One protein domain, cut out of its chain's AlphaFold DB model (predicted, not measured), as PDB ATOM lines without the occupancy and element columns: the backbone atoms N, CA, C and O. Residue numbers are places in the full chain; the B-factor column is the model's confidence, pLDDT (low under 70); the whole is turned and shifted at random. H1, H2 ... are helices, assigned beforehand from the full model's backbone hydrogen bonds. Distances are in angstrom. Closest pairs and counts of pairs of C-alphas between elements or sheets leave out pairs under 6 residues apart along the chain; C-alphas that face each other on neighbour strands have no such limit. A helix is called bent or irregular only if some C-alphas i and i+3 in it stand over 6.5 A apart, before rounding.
ATOM      1  N   GLU A  47       3.845  35.589 -17.411       93.56
ATOM      2  CA  GLU A  47       2.789  35.366 -18.404       93.56
ATOM      3  C   GLU A  47       1.943  36.625 -18.618       93.56
ATOM      4  O   GLU A  47       1.575  36.931 -19.748       93.56
ATOM      5  N   GLU A  48       1.654  37.380 -17.555       94.25
ATOM      6  CA  GLU A  48       0.931  38.654 -17.626       94.25
ATOM      7  C   GLU A  48       1.735  39.713 -18.378       94.25
ATOM      8  O   GLU A  48       1.181  40.420 -19.219       94.25
ATOM      9  N   THR A  49       3.045  39.772 -18.136       96.38
ATOM     10  CA  THR A  49       3.952  40.672 -18.860       96.38
ATOM     11  C   THR A  49       4.000  40.316 -20.347       96.38
ATOM     12  O   THR A  49       3.874  41.194 -21.202       96.38
ATOM     13  N   GLN A  50       4.134  39.026 -20.676       94.50
ATOM     14  CA  GLN A  50       4.116  38.551 -22.063       94.50
ATOM     15  C   GLN A  50       2.776  38.831 -22.745       94.50
ATOM     16  O   GLN A  50       2.750  39.294 -23.883       94.50
ATOM     17  N   LEU A  51       1.661  38.589 -22.050       96.62
ATOM     18  CA  LEU A  51       0.328  38.854 -22.575       96.62
ATOM     19  C   LEU A  51       0.135  40.344 -22.867       96.62
ATOM     20  O   LEU A  51      -0.401  40.679 -23.921       96.62
ATOM     21  N   GLN A  52       0.579  41.228 -21.971       97.00
ATOM     22  CA  GLN A  52       0.489  42.669 -22.187       97.00
ATOM     23  C   GLN A  52       1.289  43.097 -23.424       97.00
ATOM     24  O   GLN A  52       0.743  43.770 -24.295       97.00
ATOM     25  N   ALA A  53       2.548  42.662 -23.540       96.50
ATOM     26  CA  ALA A  53       3.374  42.970 -24.707       96.50
ATOM     27  C   ALA A  53       2.717  42.481 -26.010       96.50
ATOM     28  O   ALA A  53       2.642  43.211 -26.996       96.50
ATOM     29  N   LEU A  54       2.160  41.268 -25.996       96.25
ATOM     30  CA  LEU A  54       1.488  40.683 -27.152       96.25
ATOM     31  C   LEU A  54       0.189  41.420 -27.517       96.25
ATOM     32  O   LEU A  54      -0.132  41.561 -28.696       96.25
ATOM     33  N   GLN A  55      -0.553  41.909 -26.523       95.44
ATOM     34  CA  GLN A  55      -1.736  42.744 -26.736       95.44
ATOM     35  C   GLN A  55      -1.366  44.088 -27.364       95.44
ATOM     36  O   GLN A  55      -2.018  44.500 -28.320       95.44
ATOM     37  N   GLU A  56      -0.306  44.737 -26.885       95.69
ATOM     38  CA  GLU A  56       0.207  45.980 -27.471       95.69
ATOM     39  C   GLU A  56       0.664  45.765 -28.923       95.69
ATOM     40  O   GLU A  56       0.311  46.543 -29.809       95.69
ATOM     41  N   GLU A  57       1.381  44.673 -29.206       93.56
ATOM     42  CA  GLU A  57       1.759  44.309 -30.575       93.56
ATOM     43  C   GLU A  57       0.548  44.078 -31.483       93.56
ATOM     44  O   GLU A  57       0.558  44.506 -32.637       93.56
ATOM     45  N   LEU A  58      -0.488  43.398 -30.990       93.62
ATOM     46  CA  LEU A  58      -1.707  43.134 -31.752       93.62
ATOM     47  C   LEU A  58      -2.517  44.407 -32.010       93.62
ATOM     48  O   LEU A  58      -3.071  44.546 -33.099       93.62
ATOM     49  N   GLU A  59      -2.592  45.331 -31.050       93.88
ATOM     50  CA  GLU A  59      -3.234  46.633 -31.254       93.88
ATOM     51  C   GLU A  59      -2.479  47.466 -32.290       93.88
ATOM     52  O   GLU A  59      -3.081  47.908 -33.267       93.88
ATOM     53  N   ASN A  60      -1.152  47.571 -32.167       92.50
ATOM     54  CA  ASN A  60      -0.328  48.254 -33.167       92.50
ATOM     55  C   ASN A  60      -0.496  47.622 -34.554       92.50
ATOM     56  O   ASN A  60      -0.685  48.324 -35.548       92.50
ATOM     57  N   ALA A  61      -0.499  46.287 -34.629       91.44
ATOM     58  CA  ALA A  61      -0.708  45.590 -35.885       91.44
ATOM     59  C   ALA A  61      -2.082  45.912 -36.484       91.44
ATOM     60  O   ALA A  61      -2.166  46.163 -37.678       91.44
ATOM     61  N   LYS A  62      -3.167  45.985 -35.701       89.56
ATOM     62  CA  LYS A  62      -4.493  46.365 -36.232       89.56
ATOM     63  C   LYS A  62      -4.484  47.728 -36.927       89.56
ATOM     64  O   LYS A  62      -5.221  47.901 -37.900       89.56
ATOM     65  N   GLU A  63      -3.671  48.665 -36.449       92.00
ATOM     66  CA  GLU A  63      -3.543  49.995 -37.045       92.00
ATOM     67  C   GLU A  63      -2.740  49.971 -38.350       92.00
ATOM     68  O   GLU A  63      -3.144  50.610 -39.325       92.00
ATOM     69  N   THR A  64      -1.643  49.211 -38.406       93.62
ATOM     70  CA  THR A  64      -0.687  49.273 -39.527       93.62
ATOM     71  C   THR A  64      -0.847  48.163 -40.564       93.62
ATOM     72  O   THR A  64      -0.328  48.285 -41.672       93.62
ATOM     73  N   ILE A  65      -1.606  47.103 -40.274       93.88
ATOM     74  CA  ILE A  65      -1.609  45.858 -41.062       93.88
ATOM     75  C   ILE A  65      -1.925  46.035 -42.542       93.88
ATOM     76  O   ILE A  65      -1.409  45.299 -43.377       93.88
ATOM     77  N   LYS A  66      -2.785  46.996 -42.883       93.50
ATOM     78  CA  LYS A  66      -3.142  47.263 -44.279       93.50
ATOM     79  C   LYS A  66      -1.968  47.874 -45.034       93.50
ATOM     80  O   LYS A  66      -1.690  47.450 -46.152       93.50
ATOM     81  N   ASP A  67      -1.290  48.833 -44.414       96.12
ATOM     82  CA  ASP A  67      -0.144  49.516 -45.007       96.12
ATOM     83  C   ASP A  67       1.066  48.582 -45.073       96.12
ATOM     84  O   ASP A  67       1.775  48.550 -46.079       96.12
ATOM     85  N   ASP A  68       1.272  47.771 -44.037       95.12
ATOM     86  CA  ASP A  68       2.360  46.796 -43.999       95.12
ATOM     87  C   ASP A  68       2.131  45.660 -44.999       95.12
ATOM     88  O   ASP A  68       3.058  45.282 -45.719       95.12
ATOM     89  N   PHE A  69       0.890  45.182 -45.138       96.06
ATOM     90  CA  PHE A  69       0.544  44.238 -46.198       96.06
ATOM     91  C   PHE A  69       0.731  44.854 -47.587       96.06
ATOM     92  O   PHE A  69       1.264  44.193 -48.471       96.06
ATOM     93  N   ALA A  70       0.330  46.110 -47.802       95.69
ATOM     94  CA  ALA A  70       0.498  46.765 -49.096       95.69
ATOM     95  C   ALA A  70       1.978  46.865 -49.502       95.69
ATOM     96  O   ALA A  70       2.312  46.566 -50.647       95.69
ATOM     97  N   LYS A  71       2.866  47.222 -48.563       95.94
ATOM     98  CA  LYS A  71       4.322  47.218 -48.790       95.94
ATOM     99  C   LYS A  71       4.830  45.813 -49.103       95.94
ATOM    100  O   LYS A  71       5.491  45.621 -50.116       95.94
ATOM    101  N   TYR A  72       4.452  44.828 -48.288       94.69
ATOM    102  CA  TYR A  72       4.831  43.430 -48.493       94.69
ATOM    103  C   TYR A  72       4.383  42.893 -49.862       94.69
ATOM    104  O   TYR A  72       5.148  42.236 -50.567       94.69
ATOM    105  N   ALA A  73       3.148  43.192 -50.265       94.00
ATOM    106  CA  ALA A  73       2.599  42.787 -51.550       94.00
ATOM    107  C   ALA A  73       3.304  43.486 -52.722       94.00
ATOM    108  O   ALA A  73       3.573  42.837 -53.730       94.00
ATOM    109  N   ALA A  74       3.640  44.773 -52.587       93.69
ATOM    110  CA  ALA A  74       4.405  45.509 -53.593       93.69
ATOM    111  C   ALA A  74       5.816  44.925 -53.775       93.69
ATOM    112  O   ALA A  74       6.210  44.625 -54.898       93.69
ATOM    113  N   GLU A  75       6.533  44.661 -52.681       93.94
ATOM    114  CA  GLU A  75       7.853  44.016 -52.721       93.94
ATOM    115  C   GLU A  75       7.786  42.627 -53.374       93.94
ATOM    116  O   GLU A  75       8.650  42.252 -54.167       93.94
ATOM    117  N   ARG A  76       6.730  41.855 -53.086       90.81
ATOM    118  CA  ARG A  76       6.506  40.548 -53.717       90.81
ATOM    119  C   ARG A  76       6.197  40.646 -55.201       90.81
ATOM    120  O   ARG A  76       6.668  39.794 -55.953       90.81
ATOM    121  N   PHE A  77       5.430  41.652 -55.603       88.56
ATOM    122  CA  PHE A  77       5.128  41.932 -57.000       88.56
ATOM    123  C   PHE A  77       6.402  42.264 -57.783       88.56
ATOM    124  O   PHE A  77       6.660  41.648 -58.809       88.56
ATOM    125  N   GLU A  78       7.248  43.151 -57.251       89.56
ATOM    126  CA  GLU A  78       8.532  43.520 -57.868       89.56
ATOM    127  C   GLU A  78       9.520  42.345 -57.939       89.56
ATOM    128  O   GLU A  78      10.303  42.234 -58.881       89.56
ATOM    129  N   ALA A  79       9.483  41.449 -56.951       90.75
ATOM    130  CA  ALA A  79      10.374  40.295 -56.883       90.75
ATOM    131  C   ALA A  79       9.918  39.088 -57.726       90.75
ATOM    132  O   ALA A  79      10.679  38.127 -57.846       90.75
ATOM    133  N   THR A  80       8.698  39.103 -58.279       91.06
ATOM    134  CA  THR A  80       8.086  37.931 -58.925       91.06
ATOM    135  C   THR A  80       7.556  38.298 -60.318       91.06
ATOM    136  O   THR A  80       6.395  38.698 -60.442       91.06
ATOM    137  N   PRO A  81       8.369  38.144 -61.381       90.62
ATOM    138  CA  PRO A  81       7.983  38.493 -62.752       90.62
ATOM    139  C   PRO A  81       6.690  37.816 -63.222       90.62
ATOM    140  O   PRO A  81       5.921  38.400 -63.980       90.62
ATOM    141  N   GLU A  82       6.411  36.602 -62.747       91.31
ATOM    142  CA  GLU A  82       5.189  35.867 -63.070       91.31
ATOM    143  C   GLU A  82       3.937  36.552 -62.499       91.31
ATOM    144  O   GLU A  82       2.881  36.526 -63.125       91.31
ATOM    145  N   LEU A  83       4.044  37.199 -61.331       88.81
ATOM    146  CA  LEU A  83       2.944  37.967 -60.735       88.81
ATOM    147  C   LEU A  83       2.650  39.222 -61.563       88.81
ATOM    148  O   LEU A  83       1.486  39.575 -61.769       88.81
ATOM    149  N   GLU A  84       3.703  39.881 -62.051       89.00
ATOM    150  CA  GLU A  84       3.583  41.019 -62.960       89.00
ATOM    151  C   GLU A  84       2.965  40.598 -64.295       89.00
ATOM    152  O   GLU A  84       2.042  41.247 -64.788       89.00
ATOM    153  N   GLU A  85       3.384  39.460 -64.848       93.06
ATOM    154  CA  GLU A  85       2.783  38.917 -66.060       93.06
ATOM    155  C   GLU A  85       1.288  38.611 -65.865       93.06
ATOM    156  O   GLU A  85       0.466  39.005 -66.701       93.06
ATOM    157  N   MET A  86       0.906  37.982 -64.747       94.44
ATOM    158  CA  MET A  86      -0.502  37.733 -64.414       94.44
ATOM    159  C   MET A  86      -1.308  39.034 -64.362       94.44
ATOM    160  O   MET A  86      -2.433  39.073 -64.856       94.44
ATOM    161  N   PHE A  87      -0.752  40.132 -63.845       93.00
ATOM    162  CA  PHE A  87      -1.456  41.418 -63.810       93.00
ATOM    163  C   PHE A  87      -1.887  41.909 -65.206       93.00
ATOM    164  O   PHE A  87      -2.966  42.498 -65.360       93.00
ATOM    165  N   PHE A  88      -1.082  41.645 -66.237       93.81
ATOM    166  CA  PHE A  88      -1.395  42.037 -67.612       93.81
ATOM    167  C   PHE A  88      -2.194  40.976 -68.378       93.81
ATOM    168  O   PHE A  88      -3.102  41.339 -69.131       93.81
ATOM    169  N   ASN A  89      -1.892  39.693 -68.166       95.88
ATOM    170  CA  ASN A  89      -2.385  38.588 -68.992       95.88
ATOM    171  C   ASN A  89      -3.556  37.812 -68.365       95.88
ATOM    172  O   ASN A  89      -4.415  37.324 -69.099       95.88
ATOM    173  N   ASP A  90      -3.637  37.732 -67.033       95.00
ATOM    174  CA  ASP A  90      -4.700  37.034 -66.295       95.00
ATOM    175  C   ASP A  90      -5.017  37.729 -64.958       95.00
ATOM    176  O   ASP A  90      -4.610  37.324 -63.865       95.00
ATOM    177  N   LYS A  91      -5.799  38.807 -65.053       94.31
ATOM    178  CA  LYS A  91      -6.184  39.623 -63.893       94.31
ATOM    179  C   LYS A  91      -6.942  38.834 -62.833       94.31
ATOM    180  O   LYS A  91      -6.885  39.189 -61.659       94.31
ATOM    181  N   GLN A  92      -7.695  37.811 -63.232       96.38
ATOM    182  CA  GLN A  92      -8.461  37.020 -62.281       96.38
ATOM    183  C   GLN A  92      -7.515  36.198 -61.406       96.38
ATOM    184  O   GLN A  92      -7.669  36.201 -60.184       96.38
ATOM    185  N   GLU A  93      -6.536  35.531 -62.015       95.12
ATOM    186  CA  GLU A  93      -5.544  34.753 -61.274       95.12
ATOM    187  C   GLU A  93      -4.610  35.645 -60.448       95.12
ATOM    188  O   GLU A  93      -4.303  35.322 -59.297       95.12
ATOM    189  N   PHE A  94      -4.271  36.831 -60.963       95.38
ATOM    190  CA  PHE A  94      -3.550  37.853 -60.205       95.38
ATOM    191  C   PHE A  94      -4.261  38.196 -58.886       95.38
ATOM    192  O   PHE A  94      -3.669  38.089 -57.813       95.38
ATOM    193  N   PHE A  95      -5.550  38.557 -58.931       95.44
ATOM    194  CA  PHE A  95      -6.275  38.927 -57.712       95.44
ATOM    195  C   PHE A  95      -6.446  37.757 -56.738       95.44
ATOM    196  O   PHE A  95      -6.359  37.979 -55.533       95.44
ATOM    197  N   LYS A  96      -6.633  36.518 -57.218       96.25
ATOM    198  CA  LYS A  96      -6.631  35.339 -56.329       96.25
ATOM    199  C   LYS A  96      -5.294  35.181 -55.612       96.25
ATOM    200  O   LYS A  96      -5.276  34.935 -54.411       96.25
ATOM    201  N   THR A  97      -4.195  35.370 -56.336       94.75
ATOM    202  CA  THR A  97      -2.843  35.278 -55.777       94.75
ATOM    203  C   THR A  97      -2.613  36.349 -54.711       94.75
ATOM    204  O   THR A  97      -2.081  36.045 -53.648       94.75
ATOM    205  N   ILE A  98      -3.080  37.584 -54.932       95.19
ATOM    206  CA  ILE A  98      -3.007  38.651 -53.920       95.19
ATOM    207  C   ILE A  98      -3.834  38.315 -52.672       95.19
ATOM    208  O   ILE A  98      -3.376  38.570 -51.561       95.19
ATOM    209  N   VAL A  99      -5.026  37.727 -52.828       96.00
ATOM    210  CA  VAL A  99      -5.838  37.279 -51.682       96.00
ATOM    211  C   VAL A  99      -5.120  36.178 -50.903       96.00
ATOM    212  O   VAL A  99      -5.036  36.272 -49.682       96.00
ATOM    213  N   GLN A 100      -4.532  35.190 -51.581       95.44
ATOM    214  CA  GLN A 100      -3.744  34.153 -50.909       95.44
ATOM    215  C   GLN A 100      -2.551  34.756 -50.157       95.44
ATOM    216  O   GLN A 100      -2.317  34.437 -48.997       95.44
ATOM    217  N   LEU A 101      -1.841  35.693 -50.788       95.00
ATOM    218  CA  LEU A 101      -0.716  36.387 -50.169       95.00
ATOM    219  C   LEU A 101      -1.146  37.161 -48.913       95.00
ATOM    220  O   LEU A 101      -0.401  37.226 -47.936       95.00
ATOM    221  N   GLN A 102      -2.351  37.737 -48.930       94.75
ATOM    222  CA  GLN A 102      -2.944  38.374 -47.760       94.75
ATOM    223  C   GLN A 102      -3.216  37.361 -46.653       94.75
ATOM    224  O   GLN A 102      -2.849  37.613 -45.508       94.75
ATOM    225  N   GLU A 103      -3.841  36.227 -46.968       94.19
ATOM    226  CA  GLU A 103      -4.120  35.177 -45.987       94.19
ATOM    227  C   GLU A 103      -2.835  34.668 -45.327       94.19
ATOM    228  O   GLU A 103      -2.764  34.630 -44.097       94.19
ATOM    229  N   ASP A 104      -1.805  34.383 -46.123       92.75
ATOM    230  CA  ASP A 104      -0.498  33.929 -45.645       92.75
ATOM    231  C   ASP A 104       0.166  34.986 -44.747       92.75
ATOM    232  O   ASP A 104       0.709  34.674 -43.681       92.75
ATOM    233  N   TYR A 105       0.087  36.262 -45.142       94.19
ATOM    234  CA  TYR A 105       0.614  37.371 -44.353       94.19
ATOM    235  C   TYR A 105      -0.112  37.509 -43.008       94.19
ATOM    236  O   TYR A 105       0.534  37.649 -41.966       94.19
ATOM    237  N   LEU A 106      -1.447  37.446 -43.002       93.06
ATOM    238  CA  LEU A 106      -2.254  37.508 -41.780       93.06
ATOM    239  C   LEU A 106      -1.984  36.308 -40.865       93.06
ATOM    240  O   LEU A 106      -1.955  36.448 -39.640       93.06
ATOM    241  N   GLU A 107      -1.781  35.128 -41.441       90.88
ATOM    242  CA  GLU A 107      -1.467  33.916 -40.695       90.88
ATOM    243  C   GLU A 107      -0.134  34.027 -39.958       90.88
ATOM    244  O   GLU A 107      -0.080  33.817 -38.742       90.88
ATOM    245  N   ALA A 108       0.911  34.443 -40.675       88.06
ATOM    246  CA  ALA A 108       2.249  34.592 -40.121       88.06
ATOM    247  C   ALA A 108       2.340  35.707 -39.066       88.06
ATOM    248  O   ALA A 108       3.041  35.550 -38.067       88.06
ATOM    249  N   ASN A 109       1.631  36.824 -39.267       87.50
ATOM    250  CA  ASN A 109       1.828  38.025 -38.451       87.50
ATOM    251  C   ASN A 109       0.776  38.225 -37.350       87.50
ATOM    252  O   ASN A 109       1.081  38.876 -36.352       87.50
ATOM    253  N   ILE A 110      -0.434  37.669 -37.494       91.50
ATOM    254  CA  ILE A 110      -1.558  37.924 -36.575       91.50
ATOM    255  C   ILE A 110      -2.101  36.652 -35.942       91.50
ATOM    256  O   ILE A 110      -2.223  36.598 -34.718       91.50
ATOM    257  N   LYS A 111      -2.440  35.627 -36.735       90.75
ATOM    258  CA  LYS A 111      -3.148  34.445 -36.203       90.75
ATOM    259  C   LYS A 111      -2.341  33.735 -35.114       90.75
ATOM    260  O   LYS A 111      -2.894  33.409 -34.069       90.75
ATOM    261  N   SER A 112      -1.034  33.553 -35.328       89.56
ATOM    262  CA  SER A 112      -0.143  32.937 -34.333       89.56
ATOM    263  C   SER A 112      -0.098  33.734 -33.022       89.56
ATOM    264  O   SER A 112      -0.200  33.162 -31.938       89.56
ATOM    265  N   LYS A 113      -0.041  35.070 -33.111       92.38
ATOM    266  CA  LYS A 113      -0.032  35.963 -31.944       92.38
ATOM    267  C   LYS A 113      -1.360  35.934 -31.187       92.38
ATOM    268  O   LYS A 113      -1.362  35.875 -29.964       92.38
ATOM    269  N   LEU A 114      -2.491  35.909 -31.892       92.94
ATOM    270  CA  LEU A 114      -3.805  35.746 -31.259       92.94
ATOM    271  C   LEU A 114      -3.899  34.423 -30.493       92.94
ATOM    272  O   LEU A 114      -4.302  34.421 -29.333       92.94
ATOM    273  N   ALA A 115      -3.462  33.319 -31.103       94.12
ATOM    274  CA  ALA A 115      -3.470  32.012 -30.451       94.12
ATOM    275  C   ALA A 115      -2.591  31.991 -29.187       94.12
ATOM    276  O   ALA A 115      -3.006  31.467 -28.154       94.12
ATOM    277  N   GLN A 116      -1.403  32.600 -29.237       94.00
ATOM    278  CA  GLN A 116      -0.528  32.727 -28.067       94.00
ATOM    279  C   GLN A 116      -1.164  33.578 -26.959       94.00
ATOM    280  O   GLN A 116      -1.096  33.204 -25.788       94.00
ATOM    281  N   ALA A 117      -1.829  34.682 -27.309       95.44
ATOM    282  CA  ALA A 117      -2.521  35.528 -26.339       95.44
ATOM    283  C   ALA A 117      -3.650  34.766 -25.628       95.44
ATOM    284  O   ALA A 117      -3.753  34.824 -24.404       95.44
ATOM    285  N   GLU A 118      -4.455  34.005 -26.372       95.75
ATOM    286  CA  GLU A 118      -5.511  33.159 -25.803       95.75
ATOM    287  C   GLU A 118      -4.940  32.068 -24.886       95.75
ATOM    288  O   GLU A 118      -5.466  31.817 -23.800       95.75
ATOM    289  N   GLN A 119      -3.835  31.432 -25.285       96.50
ATOM    290  CA  GLN A 119      -3.156  30.436 -24.454       96.50
ATOM    291  C   GLN A 119      -2.645  31.036 -23.140       96.50
ATOM    292  O   GLN A 119      -2.889  30.460 -22.077       96.50
ATOM    293  N   LEU A 120      -1.993  32.201 -23.195       96.88
ATOM    294  CA  LEU A 120      -1.519  32.913 -22.007       96.88
ATOM    295  C   LEU A 120      -2.686  33.313 -21.100       96.88
ATOM    296  O   LEU A 120      -2.634  33.055 -19.900       96.88
ATOM    297  N   GLN A 121      -3.769  33.858 -21.659       95.81
ATOM    298  CA  GLN A 121      -4.975  34.194 -20.894       95.81
ATOM    299  C   GLN A 121      -5.547  32.984 -20.153       95.81
ATOM    300  O   GLN A 121      -5.844  33.076 -18.962       95.81
ATOM    301  N   ASN A 122      -5.657  31.839 -20.829       96.00
ATOM    302  CA  ASN A 122      -6.160  30.608 -20.223       96.00
ATOM    303  C   ASN A 122      -5.218  30.073 -19.131       96.00
ATOM    304  O   ASN A 122      -5.696  29.627 -18.081       96.00
ATOM    305  N   SER A 123      -3.900  30.140 -19.345       95.00
ATOM    306  CA  SER A 123      -2.894  29.743 -18.347       95.00
ATOM    307  C   SER A 123      -2.989  30.610 -17.091       95.00
ATOM    308  O   SER A 123      -3.180  30.089 -15.989       95.00
ATOM    309  N   ILE A 124      -2.973  31.936 -17.265       94.25
ATOM    310  CA  ILE A 124      -3.086  32.919 -16.180       94.25
ATOM    311  C   ILE A 124      -4.384  32.707 -15.408       94.25
ATOM    312  O   ILE A 124      -4.372  32.664 -14.178       94.25
ATOM    313  N   HIS A 125      -5.507  32.550 -16.113       94.50
ATOM    314  CA  HIS A 125      -6.798  32.317 -15.477       94.50
ATOM    315  C   HIS A 125      -6.779  31.043 -14.627       94.50
ATOM    316  O   HIS A 125      -7.116  31.087 -13.446       94.50
ATOM    317  N   THR A 126      -6.295  29.933 -15.189       93.06
ATOM    318  CA  THR A 126      -6.199  28.644 -14.486       93.06
ATOM    319  C   THR A 126      -5.324  28.748 -13.237       93.06
ATOM    320  O   THR A 126      -5.711  28.265 -12.169       93.06
ATOM    321  N   LYS A 127      -4.166  29.410 -13.337       94.50
ATOM    322  CA  LYS A 127      -3.259  29.618 -12.203       94.50
ATOM    323  C   LYS A 127      -3.869  30.504 -11.126       94.50
ATOM    324  O   LYS A 127      -3.810  30.137  -9.957       94.50
ATOM    325  N   LYS A 128      -4.513  31.614 -11.495       92.56
ATOM    326  CA  LYS A 128      -5.192  32.498 -10.534       92.56
ATOM    327  C   LYS A 128      -6.322  31.783  -9.806       92.56
ATOM    328  O   LYS A 128      -6.360  31.815  -8.579       92.56
ATOM    329  N   THR A 129      -7.181  31.064 -10.527       90.06
ATOM    330  CA  THR A 129      -8.238  30.252  -9.908       90.06
ATOM    331  C   THR A 129      -7.651  29.168  -9.000       90.06
ATOM    332  O   THR A 129      -8.170  28.925  -7.912       90.06
ATOM    333  N   GLY A 130      -6.537  28.550  -9.399       91.38
ATOM    334  CA  GLY A 130      -5.802  27.593  -8.573       91.38
ATOM    335  C   GLY A 130      -5.239  28.205  -7.284       91.38
ATOM    336  O   GLY A 130      -5.414  27.623  -6.213       91.38
ATOM    337  N   ALA A 131      -4.624  29.389  -7.361       91.69
ATOM    338  CA  ALA A 131      -4.131  30.129  -6.200       91.69
ATOM    339  C   ALA A 131      -5.266  30.509  -5.250       91.69
ATOM    340  O   ALA A 131      -5.161  30.295  -4.042       91.69
ATOM    341  N   GLU A 132      -6.364  31.044  -5.784       89.75
ATOM    342  CA  GLU A 132      -7.549  31.403  -5.005       89.75
ATOM    343  C   GLU A 132      -8.141  30.183  -4.298       89.75
ATOM    344  O   GLU A 132      -8.448  30.253  -3.106       89.75
ATOM    345  N   PHE A 133      -8.245  29.049  -4.998       90.25
ATOM    346  CA  PHE A 133      -8.702  27.793  -4.414       90.25
ATOM    347  C   PHE A 133      -7.768  27.312  -3.300       90.25
ATOM    348  O   PHE A 133      -8.230  26.999  -2.203       90.25
ATOM    349  N   SER A 134      -6.457  27.284  -3.555       90.56
ATOM    350  CA  SER A 134      -5.446  26.855  -2.584       90.56
ATOM    351  C   SER A 134      -5.468  27.728  -1.324       90.56
ATOM    352  O   SER A 134      -5.527  27.220  -0.200       90.56
ATOM    353  N   LYS A 135      -5.539  29.052  -1.504       91.56
ATOM    354  CA  LYS A 135      -5.660  30.024  -0.416       91.56
ATOM    355  C   LYS A 135      -6.948  29.819   0.382       91.56
ATOM    356  O   LYS A 135      -6.890  29.692   1.603       91.56
ATOM    357  N   ALA A 136      -8.094  29.724  -0.292       90.56
ATOM    358  CA  ALA A 136      -9.384  29.506   0.356       90.56
ATOM    359  C   ALA A 136      -9.425  28.181   1.130       90.56
ATOM    360  O   ALA A 136      -9.928  28.142   2.253       90.56
TER     361      ALA A 136
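AT A GLANCE: This is residues 47 to 136 of the 226 residues of an uncharacterized protein of Helicobacter sp. 11S02596-1 (UniProt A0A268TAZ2). The model is a long, thin helical hairpin: the long helix H3 makes its length, the sharply bent helix H1 runs back beside it the opposite way, and the short helix H2 makes the turn at one end. H1a lies side by side with H3b, while H1b crosses H3a at a steep tilt, and residues 125 to 136 of H3 stick out past H1. The printed part has 90 residues with three named helices, H1, H2 and H3 in that order, and no named strand; the class is all helix. It is extended, with a radius of gyration of the C-alphas of 19.9 A and spans of 70 by 19 by 16 A.

HOW THE PARTS SIT: H3, residues 91 to 136, was assigned as one helix by its hydrogen bonds but is bent, with C-alphas 109 and 112 6.8 A apart. Its arms H3a, residues 91 to 109, and H3b, residues 112 to 136, stand at a shallow tilt of 28 degrees. H1, residues 47 to 79, was likewise assigned as one helix by its hydrogen bonds but is bent, with C-alphas 63 and 66 7.7 A apart. Its arms H1a, residues 47 to 63, and H1b, residues 66 to 79, are only just about perpendicular, at 72 degrees. H1a touches H3b, whose residues 113 to 124 alone take part; the closest C-alphas, of Leu 51 and Ala 117, are 5.8 A apart. These two arms run opposite ways at a shallow tilt of 32 degrees, only just short of steep. H1b touches H3a at a steep tilt of 58 degrees, opposite ways, with residues 69 to 73 of H1b and 98 to 105 of H3a alone; the closest C-alphas, of Phe 69 and Gln 102, are 7.0 A apart. H2, residues 81 to 89, and H3a form a helical hairpin at a steep tilt of 41 degrees, touching with Met 86 and Phe 94 closest, their C-alphas 5.2 A apart. H1b and H2 touch only at the corner, and only just, with 3 pairs of C-alphas within 8 A; the closest are those of Phe 77 and Leu 83, 5.9 A apart. The packing is mostly crossed, only just, with 1 of 3 pairs at a shallow tilt. H1a and H3a are only just apart, at 8.4 A. In H1a, H1b, H2, H3a and H3b every O i to N i+4 pair is within hydrogen-bond range.

IN THESE COORDINATES: H3b measures 36.1 A from first to last C-alpha and ends at C-alpha 136, (-9.384, 29.506, 0.356). H3a measures 26.7 A, H1a 24.5 A, H1b 19.8 A and H2 12.1 A. H1a begins at C-alpha 47, (2.789, 35.366, -18.404), and H2 ends at C-alpha 89, (-2.385, 38.588, -68.992).

THE WHOLE: The two C-alphas farthest apart, of Asn 89 and Ala 136, are 70.3 A apart. Without residues 125 to 136, which stand free, the body spans 53 by 18 by 17 A. The printed part has no cut, and the links H1 to H2 and H2 to H3 are tight. The mean pLDDT of the printed part is 93.5, and no printed residue is under 70.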